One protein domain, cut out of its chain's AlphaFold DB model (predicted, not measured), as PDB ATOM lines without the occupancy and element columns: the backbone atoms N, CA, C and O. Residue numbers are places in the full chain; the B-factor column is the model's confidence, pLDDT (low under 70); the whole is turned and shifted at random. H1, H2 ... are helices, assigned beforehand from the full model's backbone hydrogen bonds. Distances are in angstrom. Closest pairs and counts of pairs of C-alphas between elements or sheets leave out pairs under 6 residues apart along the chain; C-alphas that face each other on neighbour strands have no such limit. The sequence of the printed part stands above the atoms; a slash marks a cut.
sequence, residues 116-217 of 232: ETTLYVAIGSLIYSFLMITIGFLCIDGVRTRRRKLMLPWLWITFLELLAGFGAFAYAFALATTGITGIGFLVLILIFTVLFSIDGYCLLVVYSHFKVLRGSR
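What this domain is: This is residues 116 to 217 of the 232 residues of the protein "Hypothetical protein" of Darwinula stevensoni (UniProt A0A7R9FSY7). Three long helices are laid out in a flat zigzag: H1 and H2 make a V, meeting where the later part of H1 comes to the first residues of H2, and H3 folds back beside H2 with a narrow gap between them. Residues 116 to 131 of H1 stick out as a free arm, and residues 178 to 184, of which 183 to 184 belong to H3, stick out where H2 turns into H3. The printed part has 102 residues, with H1, H2 and H3 in that order and no named strand; the class is all helix. The whole is loose, with a radius of gyration of the C-alphas of 18.5 A, and only just flat, spanning 59 by 40 by 12 A.

Where its parts are: H1, residues 116 to 145, begins at C-alpha 116 (102.870, 153.777, 45.328) and is 43.6 A long. H2, residues 152 to 176, is 35.9 A long. H3, residues 183 to 215, the longest, measures 47.5 A and ends at C-alpha 215 (137.087, 175.274, 8.553).

How they stand to each other: H1 and H2 touch and form a helical hairpin, running opposite ways at a steep tilt of 38 degrees. H1 touches H2 with residues 135 to 139 alone, and H2 touches H1 with residues 153 to 154 alone; the closest C-alphas of the two are those of Ile 135 and Trp 154, 6.0 A apart. H2 and H3 are near each other, with 19 pairs of C-alphas within 10 A. H1 and H3 are apart. In H1, H2 and H3 every O i to N i+4 pair is within hydrogen-bond range.

The domain as a whole: The C-alphas of Gly 179 and Arg 217, the two farthest apart, are 59.2 A apart. The printed part has no cut, and both links are short. Mean pLDDT of the printed part is 77.7; 18 residues are under 70, among them 176 to 182 and 213 to 217.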
ATOM      1  N   GLU A 116     102.679 152.386  45.722       66.88
ATOM      2  CA  GLU A 116     102.870 153.777  45.328       66.88
ATOM      3  C   GLU A 116     104.275 154.041  44.768       66.88
ATOM      4  O   GLU A 116     104.404 154.667  43.717       66.88
ATOM      5  N   THR A 117     105.332 153.515  45.396       70.88
ATOM      6  CA  THR A 117     106.724 153.739  44.972       70.88
ATOM      7  C   THR A 117     106.990 153.147  43.587       70.88
ATOM      8  O   THR A 117     107.597 153.800  42.736       70.88
ATOM      9  N   THR A 118     106.465 151.951  43.307       75.69
ATOM     10  CA  THR A 118     106.565 151.303  41.987       75.69
ATOM     11  C   THR A 118     105.896 152.105  40.874       75.69
ATOM     12  O   THR A 118     106.439 152.203  39.771       75.69
ATOM     13  N   LEU A 119     104.743 152.721  41.149       80.62
ATOM     14  CA  LEU A 119     104.005 153.498  40.155       80.62
ATOM     15  C   LEU A 119     104.754 154.784  39.773       80.62
ATOM     16  O   LEU A 119     104.861 155.099  38.585       80.62
ATOM     17  N   TYR A 120     105.338 155.493  40.744       81.44
ATOM     18  CA  TYR A 120     106.145 156.687  40.460       81.44
ATOM     19  C   TYR A 120     107.398 156.365  39.640       81.44
ATOM     20  O   TYR A 120     107.724 157.103  38.706       81.44
ATOM     21  N   VAL A 121     108.067 155.244  39.931       79.62
ATOM     22  CA  VAL A 121     109.229 154.783  39.154       79.62
ATOM     23  C   VAL A 121     108.824 154.443  37.718       79.62
ATOM     24  O   VAL A 121     109.492 154.870  36.773       79.62
ATOM     25  N   ALA A 122     107.697 153.751  37.529       80.94
ATOM     26  CA  ALA A 122     107.187 153.417  36.201       80.94
ATOM     27  C   ALA A 122     106.866 154.676  35.375       80.94
ATOM     28  O   ALA A 122     107.330 154.803  34.238       80.94
ATOM     29  N   ILE A 123     106.153 155.649  35.953       90.94
ATOM     30  CA  ILE A 123     105.849 156.923  35.279       90.94
ATOM     31  C   ILE A 123     107.136 157.695  34.959       90.94
ATOM     32  O   ILE A 123     107.298 158.183  33.839       90.94
ATOM     33  N   GLY A 124     108.079 157.763  35.904       86.25
ATOM     34  CA  GLY A 124     109.376 158.404  35.693       86.25
ATOM     35  C   GLY A 124     110.153 157.779  34.532       86.25
ATOM     36  O   GLY A 124     110.678 158.500  33.681       86.25
ATOM     37  N   SER A 125     110.155 156.446  34.435       82.75
ATOM     38  CA  SER A 125     110.826 155.716  33.351       82.75
ATOM     39  C   SER A 125     110.209 155.993  31.972       82.75
ATOM     40  O   SER A 125     110.937 156.147  30.988       82.75
ATOM     41  N   LEU A 126     108.882 156.142  31.898       91.81
ATOM     42  CA  LEU A 126     108.170 156.500  30.668       91.81
ATOM     43  C   LEU A 126     108.524 157.916  30.206       91.81
ATOM     44  O   LEU A 126     108.847 158.120  29.033       91.81
ATOM     45  N   ILE A 127     108.514 158.882  31.129       92.06
ATOM     46  CA  ILE A 127     108.885 160.275  30.836       92.06
ATOM     47  C   ILE A 127     110.346 160.349  30.376       92.06
ATOM     48  O   ILE A 127     110.639 160.991  29.364       92.06
ATOM     49  N   TYR A 128     111.252 159.655  31.070       86.81
ATOM     50  CA  TYR A 128     112.668 159.590  30.704       86.81
ATOM     51  C   TYR A 128     112.871 158.997  29.304       86.81
ATOM     52  O   TYR A 128     113.576 159.574  28.476       86.81
ATOM     53  N   SER A 129     112.190 157.890  29.001       87.56
ATOM     54  CA  SER A 129     112.260 157.236  27.689       87.56
ATOM     55  C   SER A 129     111.786 158.163  26.568       87.56
ATOM     56  O   SER A 129     112.453 158.296  25.540       87.56
ATOM     57  N   PHE A 130     110.672 158.869  26.776       92.75
ATOM     58  CA  PHE A 130     110.156 159.836  25.805       92.75
ATOM     59  C   PHE A 130     111.119 161.013  25.582       92.75
ATOM     60  O   PHE A 130     111.342 161.443  24.442       92.75
ATOM     61  N   LEU A 131     111.739 161.507  26.658       91.50
ATOM     62  CA  LEU A 131     112.761 162.547  26.588       91.50
ATOM     63  C   LEU A 131     113.945 162.078  25.726       91.50
ATOM     64  O   LEU A 131     114.324 162.776  24.783       91.50
ATOM     65  N   MET A 132     114.471 160.875  25.984       86.38
ATOM     66  CA  MET A 132     115.609 160.302  25.252       86.38
ATOM     67  C   MET A 132     115.315 160.108  23.763       86.38
ATOM     68  O   MET A 132     116.151 160.449  22.924       86.38
ATOM     69  N   ILE A 133     114.109 159.653  23.416       91.44
ATOM     70  CA  ILE A 133     113.663 159.546  22.018       91.44
ATOM     71  C   ILE A 133     113.660 160.927  21.346       91.44
ATOM     72  O   ILE A 133     114.197 161.094  20.248       91.44
ATOM     73  N   THR A 134     113.108 161.938  22.020       91.75
ATOM     74  CA  THR A 134     113.034 163.313  21.499       91.75
ATOM     75  C   THR A 134     114.428 163.897  21.257       91.75
ATOM     76  O   THR A 134     114.688 164.504  20.214       91.75
ATOM     77  N   ILE A 135     115.357 163.669  22.186       89.44
ATOM     78  CA  ILE A 135     116.755 164.094  22.061       89.44
ATOM     79  C   ILE A 135     117.455 163.338  20.929       89.44
ATOM     80  O   ILE A 135     118.223 163.944  20.180       89.44
ATOM     81  N   GLY A 136     117.170 162.045  20.765       86.81
ATOM     82  CA  GLY A 136     117.663 161.236  19.653       86.81
ATOM     83  C   GLY A 136     117.263 161.826  18.301       86.81
ATOM     84  O   GLY A 136     118.124 162.049  17.446       86.81
ATOM     85  N   PHE A 137     115.988 162.186  18.131       90.31
ATOM     86  CA  PHE A 137     115.519 162.872  16.923       90.31
ATOM     87  C   PHE A 137     116.187 164.237  16.723       90.31
ATOM     88  O   PHE A 137     116.624 164.538  15.609       90.31
ATOM     89  N   LEU A 138     116.341 165.039  17.786       87.94
ATOM     90  CA  LEU A 138     117.073 166.312  17.727       87.94
ATOM     91  C   LEU A 138     118.531 166.120  17.295       87.94
ATOM     92  O   LEU A 138     119.068 166.937  16.544       87.94
ATOM     93  N   CYS A 139     119.174 165.050  17.757       84.69
ATOM     94  CA  CYS A 139     120.547 164.723  17.407       84.69
ATOM     95  C   CYS A 139     120.654 164.358  15.919       84.69
ATOM     96  O   CYS A 139     121.481 164.935  15.207       84.69
ATOM     97  N   ILE A 140     119.763 163.493  15.419       86.19
ATOM     98  CA  ILE A 140     119.694 163.113  13.997       86.19
ATOM     99  C   ILE A 140     119.451 164.348  13.116       86.19
ATOM    100  O   ILE A 140     120.165 164.557  12.127       86.19
ATOM    101  N   ASP A 141     118.495 165.204  13.483       87.38
ATOM    102  CA  ASP A 141     118.215 166.432  12.733       87.38
ATOM    103  C   ASP A 141     119.370 167.442  12.830       87.38
ATOM    104  O   ASP A 141     119.736 168.094  11.848       87.38
ATOM    105  N   GLY A 142     120.037 167.523  13.982       83.69
ATOM    106  CA  GLY A 142     121.247 168.320  14.182       83.69
ATOM    107  C   GLY A 142     122.394 167.902  13.262       83.69
ATOM    108  O   GLY A 142     123.057 168.768  12.671       83.69
ATOM    109  N   VAL A 143     122.586 166.594  13.079       80.19
ATOM    110  CA  VAL A 143     123.556 166.028  12.131       80.19
ATOM    111  C   VAL A 143     123.154 166.361  10.693       80.19
ATOM    112  O   VAL A 143     123.980 166.876   9.931       80.19
ATOM    113  N   ARG A 144     121.878 166.162  10.332       85.75
ATOM    114  CA  ARG A 144     121.360 166.419   8.977       85.75
ATOM    115  C   ARG A 144     121.451 167.896   8.583       85.75
ATOM    116  O   ARG A 144     121.915 168.225   7.492       85.75
ATOM    117  N   THR A 145     121.061 168.797   9.481       85.38
ATOM    118  CA  THR A 145     121.035 170.254   9.249       85.38
ATOM    119  C   THR A 145     122.377 170.940   9.520       85.38
ATOM    120  O   THR A 145     122.525 172.141   9.270       85.38
ATOM    121  N   ARG A 146     123.380 170.199  10.019       79.19
ATOM    122  CA  ARG A 146     124.692 170.709  10.464       79.19
ATOM    123  C   ARG A 146     124.587 171.833  11.510       79.19
ATOM    124  O   ARG A 146     125.484 172.681  11.615       79.19
ATOM    125  N   ARG A 147     123.501 171.874  12.292       78.81
ATOM    126  CA  ARG A 147     123.255 172.890  13.331       78.81
ATOM    127  C   ARG A 147     123.726 172.382  14.694       78.81
ATOM    128  O   ARG A 147     123.023 171.674  15.399       78.81
ATOM    129  N   ARG A 148     124.903 172.849  15.116       68.75
ATOM    130  CA  ARG A 148     125.569 172.448  16.376       68.75
ATOM    131  C   ARG A 148     124.720 172.605  17.636       68.75
ATOM    132  O   ARG A 148     124.867 171.825  18.565       68.75
ATOM    133  N   LYS A 149     123.854 173.622  17.673       81.56
ATOM    134  CA  LYS A 149     123.008 173.914  18.838       81.56
ATOM    135  C   LYS A 149     122.033 172.774  19.158       81.56
ATOM    136  O   LYS A 149     121.656 172.644  20.310       81.56
ATOM    137  N   LEU A 150     121.684 171.943  18.170       80.19
ATOM    138  CA  LEU A 150     120.764 170.813  18.337       80.19
ATOM    139  C   LEU A 150     121.427 169.571  18.951       80.19
ATOM    140  O   LEU A 150     120.729 168.739  19.509       80.19
ATOM    141  N   MET A 151     122.761 169.455  18.899       78.56
ATOM    142  CA  MET A 151     123.489 168.318  19.493       78.56
ATOM    143  C   MET A 151     123.913 168.565  20.948       78.56
ATOM    144  O   MET A 151     124.241 167.627  21.665       78.56
ATOM    145  N   LEU A 152     123.912 169.828  21.392       82.00
ATOM    146  CA  LEU A 152     124.271 170.209  22.761       82.00
ATOM    147  C   LEU A 152     123.412 169.523  23.839       82.00
ATOM    148  O   LEU A 152     124.004 169.051  24.804       82.00
ATOM    149  N   PRO A 153     122.075 169.424  23.704       85.25
ATOM    150  CA  PRO A 153     121.241 168.756  24.704       85.25
ATOM    151  C   PRO A 153     121.627 167.288  24.914       85.25
ATOM    152  O   PRO A 153     121.726 166.839  26.049       85.25
ATOM    153  N   TRP A 154     121.918 166.565  23.828       85.38
ATOM    154  CA  TRP A 154     122.356 165.169  23.897       85.38
ATOM    155  C   TRP A 154     123.697 165.022  24.622       85.38
ATOM    156  O   TRP A 154     123.852 164.159  25.483       85.38
ATOM    157  N   LEU A 155     124.646 165.916  24.328       81.56
ATOM    158  CA  LEU A 155     125.953 165.946  24.989       81.56
ATOM    159  C   LEU A 155     125.836 166.236  26.495       81.56
ATOM    160  O   LEU A 155     126.541 165.646  27.304       81.56
ATOM    161  N   TRP A 156     124.947 167.156  26.875       85.06
ATOM    162  CA  TRP A 156     124.713 167.494  28.280       85.06
ATOM    163  C   TRP A 156     124.075 166.345  29.050       85.06
ATOM    164  O   TRP A 156     124.458 166.093  30.186       85.06
ATOM    165  N   ILE A 157     123.124 165.642  28.439       85.75
ATOM    166  CA  ILE A 157     122.417 164.546  29.102       85.75
ATOM    167  C   ILE A 157     123.329 163.339  29.277       85.75
ATOM    168  O   ILE A 157     123.416 162.824  30.383       85.75
ATOM    169  N   THR A 158     124.095 162.977  28.248       80.06
ATOM    170  CA  THR A 158     125.126 161.931  28.366       80.06
ATOM    171  C   THR A 158     126.176 162.276  29.424       80.06
ATOM    172  O   THR A 158     126.569 161.413  30.202       80.06
ATOM    173  N   PHE A 159     126.583 163.547  29.527       79.31
ATOM    174  CA  PHE A 159     127.489 163.998  30.586       79.31
ATOM    175  C   PHE A 159     126.876 163.885  31.993       79.31
ATOM    176  O   PHE A 159     127.536 163.406  32.915       79.31
ATOM    177  N   LEU A 160     125.620 164.310  32.172       84.69
ATOM    178  CA  LEU A 160     124.915 164.203  33.453       84.69
ATOM    179  C   LEU A 160     124.675 162.744  33.856       84.69
ATOM    180  O   LEU A 160     124.798 162.415  35.030       84.69
ATOM    181  N   GLU A 161     124.370 161.877  32.896       80.88
ATOM    182  CA  GLU A 161     124.176 160.442  33.104       80.88
ATOM    183  C   GLU A 161     125.474 159.762  33.563       80.88
ATOM    184  O   GLU A 161     125.460 158.990  34.521       80.88
ATOM    185  N   LEU A 162     126.612 160.140  32.974       76.88
ATOM    186  CA  LEU A 162     127.945 159.735  33.435       76.88
ATOM    187  C   LEU A 162     128.231 160.201  34.867       76.88
ATOM    188  O   LEU A 162     128.728 159.426  35.686       76.88
ATOM    189  N   LEU A 163     127.905 161.457  35.186       80.50
ATOM    190  CA  LEU A 163     128.112 162.017  36.522       80.50
ATOM    191  C   LEU A 163     127.218 161.336  37.570       80.50
ATOM    192  O   LEU A 163     127.679 161.036  38.672       80.50
ATOM    193  N   ALA A 164     125.962 161.057  37.220       80.56
ATOM    194  CA  ALA A 164     125.023 160.335  38.070       80.56
ATOM    195  C   ALA A 164     125.476 158.887  38.291       80.56
ATOM    196  O   ALA A 164     125.522 158.438  39.433       80.56
ATOM    197  N   GLY A 165     125.892 158.187  37.228       76.94
ATOM    198  CA  GLY A 165     126.455 156.840  37.318       76.94
ATOM    199  C   GLY A 165     127.695 156.787  38.212       76.94
ATOM    200  O   GLY A 165     127.824 155.880  39.030       76.94
ATOM    201  N   PHE A 166     128.564 157.798  38.132       76.50
ATOM    202  CA  PHE A 166     129.713 157.925  39.027       76.50
ATOM    203  C   PHE A 166     129.300 158.147  40.488       76.50
ATOM    204  O   PHE A 166     129.830 157.483  41.375       76.50
ATOM    205  N   GLY A 167     128.348 159.048  40.750       76.31
ATOM    206  CA  GLY A 167     127.861 159.320  42.106       76.31
ATOM    207  C   GLY A 167     127.199 158.097  42.744       76.31
ATOM    208  O   GLY A 167     127.522 157.731  43.872       76.31
ATOM    209  N   ALA A 168     126.334 157.426  41.987       76.69
ATOM    210  CA  ALA A 168     125.701 156.172  42.369       76.69
ATOM    211  C   ALA A 168     126.725 155.074  42.679       76.69
ATOM    212  O   ALA A 168     126.624 154.386  43.695       76.69
ATOM    213  N   PHE A 169     127.741 154.940  41.827       72.25
ATOM    214  CA  PHE A 169     128.807 153.974  42.030       72.25
ATOM    215  C   PHE A 169     129.644 154.294  43.275       72.25
ATOM    216  O   PHE A 169     129.908 153.407  44.085       72.25
ATOM    217  N   ALA A 170     130.025 155.559  43.467       75.12
ATOM    218  CA  ALA A 170     130.760 156.007  44.645       75.12
ATOM    219  C   ALA A 170     129.968 155.759  45.938       75.12
ATOM    220  O   ALA A 170     130.548 155.341  46.937       75.12
ATOM    221  N   TYR A 171     128.649 155.961  45.902       74.75
ATOM    222  CA  TYR A 171     127.757 155.682  47.023       74.75
ATOM    223  C   TYR A 171     127.652 154.180  47.326       74.75
ATOM    224  O   TYR A 171     127.891 153.769  48.460       74.75
ATOM    225  N   ALA A 172     127.386 153.347  46.314       73.25
ATOM    226  CA  ALA A 172     127.348 151.891  46.472       73.25
ATOM    227  C   ALA A 172     128.681 151.344  47.010       73.25
ATOM    228  O   ALA A 172     128.714 150.477  47.883       73.25
ATOM    229  N   PHE A 173     129.797 151.905  46.541       69.69
ATOM    230  CA  PHE A 173     131.124 151.550  47.021       69.69
ATOM    231  C   PHE A 173     131.385 152.017  48.461       69.69
ATOM    232  O   PHE A 173     131.989 151.278  49.239       69.69
ATOM    233  N   ALA A 174     130.919 153.209  48.851       71.62
ATOM    234  CA  ALA A 174     131.017 153.700  50.228       71.62
ATOM    235  C   ALA A 174     130.263 152.793  51.218       71.62
ATOM    236  O   ALA A 174     130.746 152.558  52.322       71.62
ATOM    237  N   LEU A 175     129.124 152.230  50.804       72.12
ATOM    238  CA  LEU A 175     128.384 151.245  51.596       72.12
ATOM    239  C   LEU A 175     129.127 149.898  51.676       72.12
ATOM    240  O   LEU A 175     129.278 149.332  52.762       72.12
ATOM    241  N   ALA A 176     129.669 149.421  50.551       68.44
ATOM    242  CA  ALA A 176     130.391 148.147  50.474       68.44
ATOM    243  C   ALA A 176     131.768 148.157  51.175       68.44
ATOM    244  O   ALA A 176     132.284 147.112  51.571       68.44
ATOM    245  N   THR A 177     132.393 149.325  51.347       64.19
ATOM    246  CA  THR A 177     133.737 149.456  51.946       64.19
ATOM    247  C   THR A 177     133.776 149.442  53.463       64.19
ATOM    248  O   THR A 177     134.859 149.555  54.037       64.19
ATOM    249  N   THR A 178     132.654 149.175  54.129       63.94
ATOM    250  CA  THR A 178     132.643 148.882  55.568       63.94
ATOM    251  C   THR A 178     133.529 147.678  55.957       63.94
ATOM    252  O   THR A 178     133.811 147.510  57.141       63.94
ATOM    253  N   GLY A 179     134.075 146.911  54.992       57.22
ATOM    254  CA  GLY A 179     135.095 145.878  55.246       57.22
ATOM    255  C   GLY A 179     136.151 145.596  54.157       57.22
ATOM    256  O   GLY A 179     136.911 144.642  54.316       57.22
ATOM    257  N   ILE A 180     136.247 146.361  53.057       54.94
ATOM    258  CA  ILE A 180     137.109 146.003  51.903       54.94
ATOM    259  C   ILE A 180     138.447 146.767  51.904       54.94
ATOM    260  O   ILE A 180     138.501 147.991  51.996       54.94
ATOM    261  N   THR A 181     139.550 146.028  51.734       59.44
ATOM    262  CA  THR A 181     140.935 146.525  51.635       59.44
ATOM    263  C   THR A 181     141.139 147.520  50.481       59.44
ATOM    264  O   THR A 181     140.720 147.258  49.352       59.44
ATOM    265  N   GLY A 182     141.873 148.615  50.725       63.88
ATOM    266  CA  GLY A 182     142.049 149.760  49.807       63.88
ATOM    267  C   GLY A 182     142.610 149.483  48.398       63.88
ATOM    268  O   GLY A 182     142.602 150.377  47.557       63.88
ATOM    269  N   ILE A 183     143.050 148.259  48.096       71.06
ATOM    270  CA  ILE A 183     143.504 147.852  46.753       71.06
ATOM    271  C   ILE A 183     142.321 147.736  45.778       71.06
ATOM    272  O   ILE A 183     142.436 148.168  44.630       71.06
ATOM    273  N   GLY A 184     141.164 147.233  46.230       68.62
ATOM    274  CA  GLY A 184     139.960 147.142  45.392       68.62
ATOM    275  C   GLY A 184     139.458 148.518  44.942       68.62
ATOM    276  O   GLY A 184     139.068 148.691  43.791       68.62
ATOM    277  N   PHE A 185     139.572 149.521  45.820       70.69
ATOM    278  CA  PHE A 185     139.242 150.916  45.517       70.69
ATOM    279  C   PHE A 185     140.115 151.494  44.403       70.69
ATOM    280  O   PHE A 185     139.615 152.131  43.478       70.69
ATOM    281  N   LEU A 186     141.421 151.229  44.464       73.81
ATOM    282  CA  LEU A 186     142.391 151.713  43.484       73.81
ATOM    283  C   LEU A 186     142.138 151.127  42.090       73.81
ATOM    284  O   LEU A 186     142.158 151.862  41.103       73.81
ATOM    285  N   VAL A 187     141.846 149.824  42.009       75.00
ATOM    286  CA  VAL A 187     141.514 149.150  40.741       75.00
ATOM    287  C   VAL A 187     140.205 149.691  40.161       75.00
ATOM    288  O   VAL A 187     140.116 149.927  38.958       75.00
ATOM    289  N   LEU A 188     139.208 149.958  41.003       69.69
ATOM    290  CA  LEU A 188     137.929 150.510  40.561       69.69
ATOM    291  C   LEU A 188     138.025 151.953  40.067       69.69
ATOM    292  O   LEU A 188     137.491 152.261  39.002       69.69
ATOM    293  N   ILE A 189     138.752 152.816  40.783       79.00
ATOM    294  CA  ILE A 189     139.052 154.175  40.310       79.00
ATOM    295  C   ILE A 189     139.764 154.114  38.960       79.00
ATOM    296  O   ILE A 189     139.437 154.894  38.063       79.00
ATOM    297  N   LEU A 190     140.712 153.190  38.792       79.00
ATOM    298  CA  LEU A 190     141.435 153.026  37.536       79.00
ATOM    299  C   LEU A 190     140.485 152.654  36.389       79.00
ATOM    300  O   LEU A 190     140.521 153.309  35.348       79.00
ATOM    301  N   ILE A 191     139.602 151.670  36.586       79.62
ATOM    302  CA  ILE A 191     138.604 151.262  35.581       79.62
ATOM    303  C   ILE A 191     137.699 152.445  35.214       79.62
ATOM    304  O   ILE A 191     137.526 152.742  34.030       79.62
ATOM    305  N   PHE A 192     137.180 153.171  36.206       76.31
ATOM    306  CA  PHE A 192     136.331 154.339  35.964       76.31
ATOM    307  C   PHE A 192     137.060 155.457  35.224       76.31
ATOM    308  O   PHE A 192     136.504 156.050  34.303       76.31
ATOM    309  N   THR A 193     138.316 155.721  35.584       80.75
ATOM    310  CA  THR A 193     139.148 156.737  34.927       80.75
ATOM    311  C   THR A 193     139.385 156.380  33.461       80.75
ATOM    312  O   THR A 193     139.330 157.255  32.594       80.75
ATOM    313  N   VAL A 194     139.606 155.096  33.164       81.75
ATOM    314  CA  VAL A 194     139.758 154.598  31.790       81.75
ATOM    315  C   VAL A 194     138.458 154.766  31.005       81.75
ATOM    316  O   VAL A 194     138.500 155.316  29.906       81.75
ATOM    317  N   LEU A 195     137.309 154.377  31.566       79.06
ATOM    318  CA  LEU A 195     136.007 154.541  30.908       79.06
ATOM    319  C   LEU A 195     135.691 156.018  30.626       79.06
ATOM    320  O   LEU A 195     135.400 156.372  29.485       79.06
ATOM    321  N   PHE A 196     135.876 156.900  31.612       78.38
ATOM    322  CA  PHE A 196     135.713 158.348  31.427       78.38
ATOM    323  C   PHE A 196     136.660 158.916  30.368       78.38
ATOM    324  O   PHE A 196     136.287 159.813  29.611       78.38
ATOM    325  N   SER A 197     137.892 158.407  30.303       76.56
ATOM    326  CA  SER A 197     138.869 158.838  29.300       76.56
ATOM    327  C   SER A 197     138.460 158.401  27.894       76.56
ATOM    328  O   SER A 197     138.623 159.178  26.953       76.56
ATOM    329  N   ILE A 198     137.899 157.196  27.746       80.12
ATOM    330  CA  ILE A 198     137.371 156.692  26.472       80.12
ATOM    331  C   ILE A 198     136.181 157.542  26.023       80.12
ATOM    332  O   ILE A 198     136.179 158.029  24.891       80.12
ATOM    333  N   ASP A 199     135.217 157.798  26.906       76.81
ATOM    334  CA  ASP A 199     134.050 158.620  26.575       76.81
ATOM    335  C   ASP A 199     134.446 160.064  26.256       76.81
ATOM    336  O   ASP A 199     134.038 160.621  25.233       76.81
ATOM    337  N   GLY A 200     135.328 160.658  27.063       76.75
ATOM    338  CA  GLY A 200     135.888 161.981  26.800       76.75
ATOM    339  C   GLY A 200     136.614 162.053  25.454       76.75
ATOM    340  O   GLY A 200     136.443 163.024  24.710       76.75
ATOM    341  N   TYR A 201     137.371 161.012  25.098       78.56
ATOM    342  CA  TYR A 201     138.028 160.901  23.798       78.56
ATOM    343  C   TYR A 201     137.015 160.799  22.654       78.56
ATOM    344  O   TYR A 201     137.140 161.529  21.670       78.56
ATOM    345  N   CYS A 202     135.970 159.979  22.788       76.94
ATOM    346  CA  CYS A 202     134.889 159.881  21.808       76.94
ATOM    347  C   CYS A 202     134.218 161.244  21.571       76.94
ATOM    348  O   CYS A 202     134.059 161.666  20.419       76.94
ATOM    349  N   LEU A 203     133.911 161.990  22.636       75.25
ATOM    350  CA  LEU A 203     133.346 163.339  22.531       75.25
ATOM    351  C   LEU A 203     134.323 164.319  21.860       75.25
ATOM    352  O   LEU A 203     133.911 165.135  21.028       75.25
ATOM    353  N   LEU A 204     135.620 164.216  22.161       80.25
ATOM    354  CA  LEU A 204     136.675 165.006  21.520       80.25
ATOM    355  C   LEU A 204     136.808 164.697  20.028       80.25
ATOM    356  O   LEU A 204     136.918 165.628  19.225       80.25
ATOM    357  N   VAL A 205     136.766 163.422  19.638       80.62
ATOM    358  CA  VAL A 205     136.817 162.986  18.235       80.62
ATOM    359  C   VAL A 205     135.629 163.566  17.482       80.62
ATOM    360  O   VAL A 205     135.821 164.238  16.463       80.62
ATOM    361  N   VAL A 206     134.423 163.412  18.029       77.81
ATOM    362  CA  VAL A 206     133.197 163.985  17.465       77.81
ATOM    363  C   VAL A 206     133.344 165.505  17.320       77.81
ATOM    364  O   VAL A 206     133.162 166.053  16.226       77.81
ATOM    365  N   TYR A 207     133.781 166.202  18.371       76.12
ATOM    366  CA  TYR A 207     134.014 167.648  18.341       76.12
ATOM    367  C   TYR A 207     135.064 168.071  17.296       76.12
ATOM    368  O   TYR A 207     134.871 169.068  16.585       76.12
ATOM    369  N   SER A 208     136.160 167.322  17.170       77.50
ATOM    370  CA  SER A 208     137.255 167.597  16.234       77.50
ATOM    371  C   SER A 208     136.802 167.450  14.779       77.50
ATOM    372  O   SER A 208     137.003 168.372  13.980       77.50
ATOM    373  N   HIS A 209     136.073 166.378  14.460       74.69
ATOM    374  CA  HIS A 209     135.508 166.135  13.137       74.69
ATOM    375  C   HIS A 209     134.526 167.257  12.762       74.69
ATOM    376  O   HIS A 209     134.555 167.814  11.659       74.69
ATOM    377  N   PHE A 210     133.726 167.710  13.733       67.88
ATOM    378  CA  PHE A 210     132.863 168.873  13.556       67.88
ATOM    379  C   PHE A 210     133.633 170.189  13.373       67.88
ATOM    380  O   PHE A 210     133.168 171.068  12.632       67.88
ATOM    381  N   LYS A 211     134.787 170.381  14.025       73.12
ATOM    382  CA  LYS A 211     135.645 171.571  13.867       73.12
ATOM    383  C   LYS A 211     136.243 171.644  12.459       73.12
ATOM    384  O   LYS A 211     136.171 172.715  11.851       73.12
ATOM    385  N   VAL A 212     136.720 170.522  11.919       73.69
ATOM    386  CA  VAL A 212     137.268 170.417  10.553       73.69
ATOM    387  C   VAL A 212     136.217 170.795   9.502       73.69
ATOM    388  O   VAL A 212     136.464 171.661   8.658       73.69
ATOM    389  N   LEU A 213     134.989 170.279   9.628       67.06
ATOM    390  CA  LEU A 213     133.874 170.635   8.734       67.06
ATOM    391  C   LEU A 213     133.508 172.136   8.770       67.06
ATOM    392  O   LEU A 213     132.942 172.661   7.808       67.06
ATOM    393  N   ARG A 214     133.838 172.857   9.852       64.12
ATOM    394  CA  ARG A 214     133.643 174.318   9.957       64.12
ATOM    395  C   ARG A 214     134.712 175.108   9.207       64.12
ATOM    396  O   ARG A 214     134.395 176.164   8.660       64.12
ATOM    397  N   GLY A 215     135.956 174.626   9.220       59.34
ATOM    398  CA  GLY A 215     137.087 175.274   8.553       59.34
ATOM    399  C   GLY A 215     136.915 175.294   7.036       59.34
ATOM    400  O   GLY A 215     137.146 176.320   6.398       59.34
ATOM    401  N   SER A 216     136.370 174.211   6.476       56.97
ATOM    402  CA  SER A 216     136.203 174.062   5.027       56.97
ATOM    403  C   SER A 216     135.174 175.014   4.392       56.97
ATOM    404  O   SER A 216     135.204 175.211   3.182       56.97
ATOM    405  N   ARG A 217     134.272 175.645   5.167       55.69
ATOM    406  CA  ARG A 217     133.281 176.609   4.634       55.69
ATOM    407  C   ARG A 217     133.805 178.042   4.486       55.69
ATOM    408  O   ARG A 217     133.132 178.852   3.858       55.69
TER     409      ARG A 217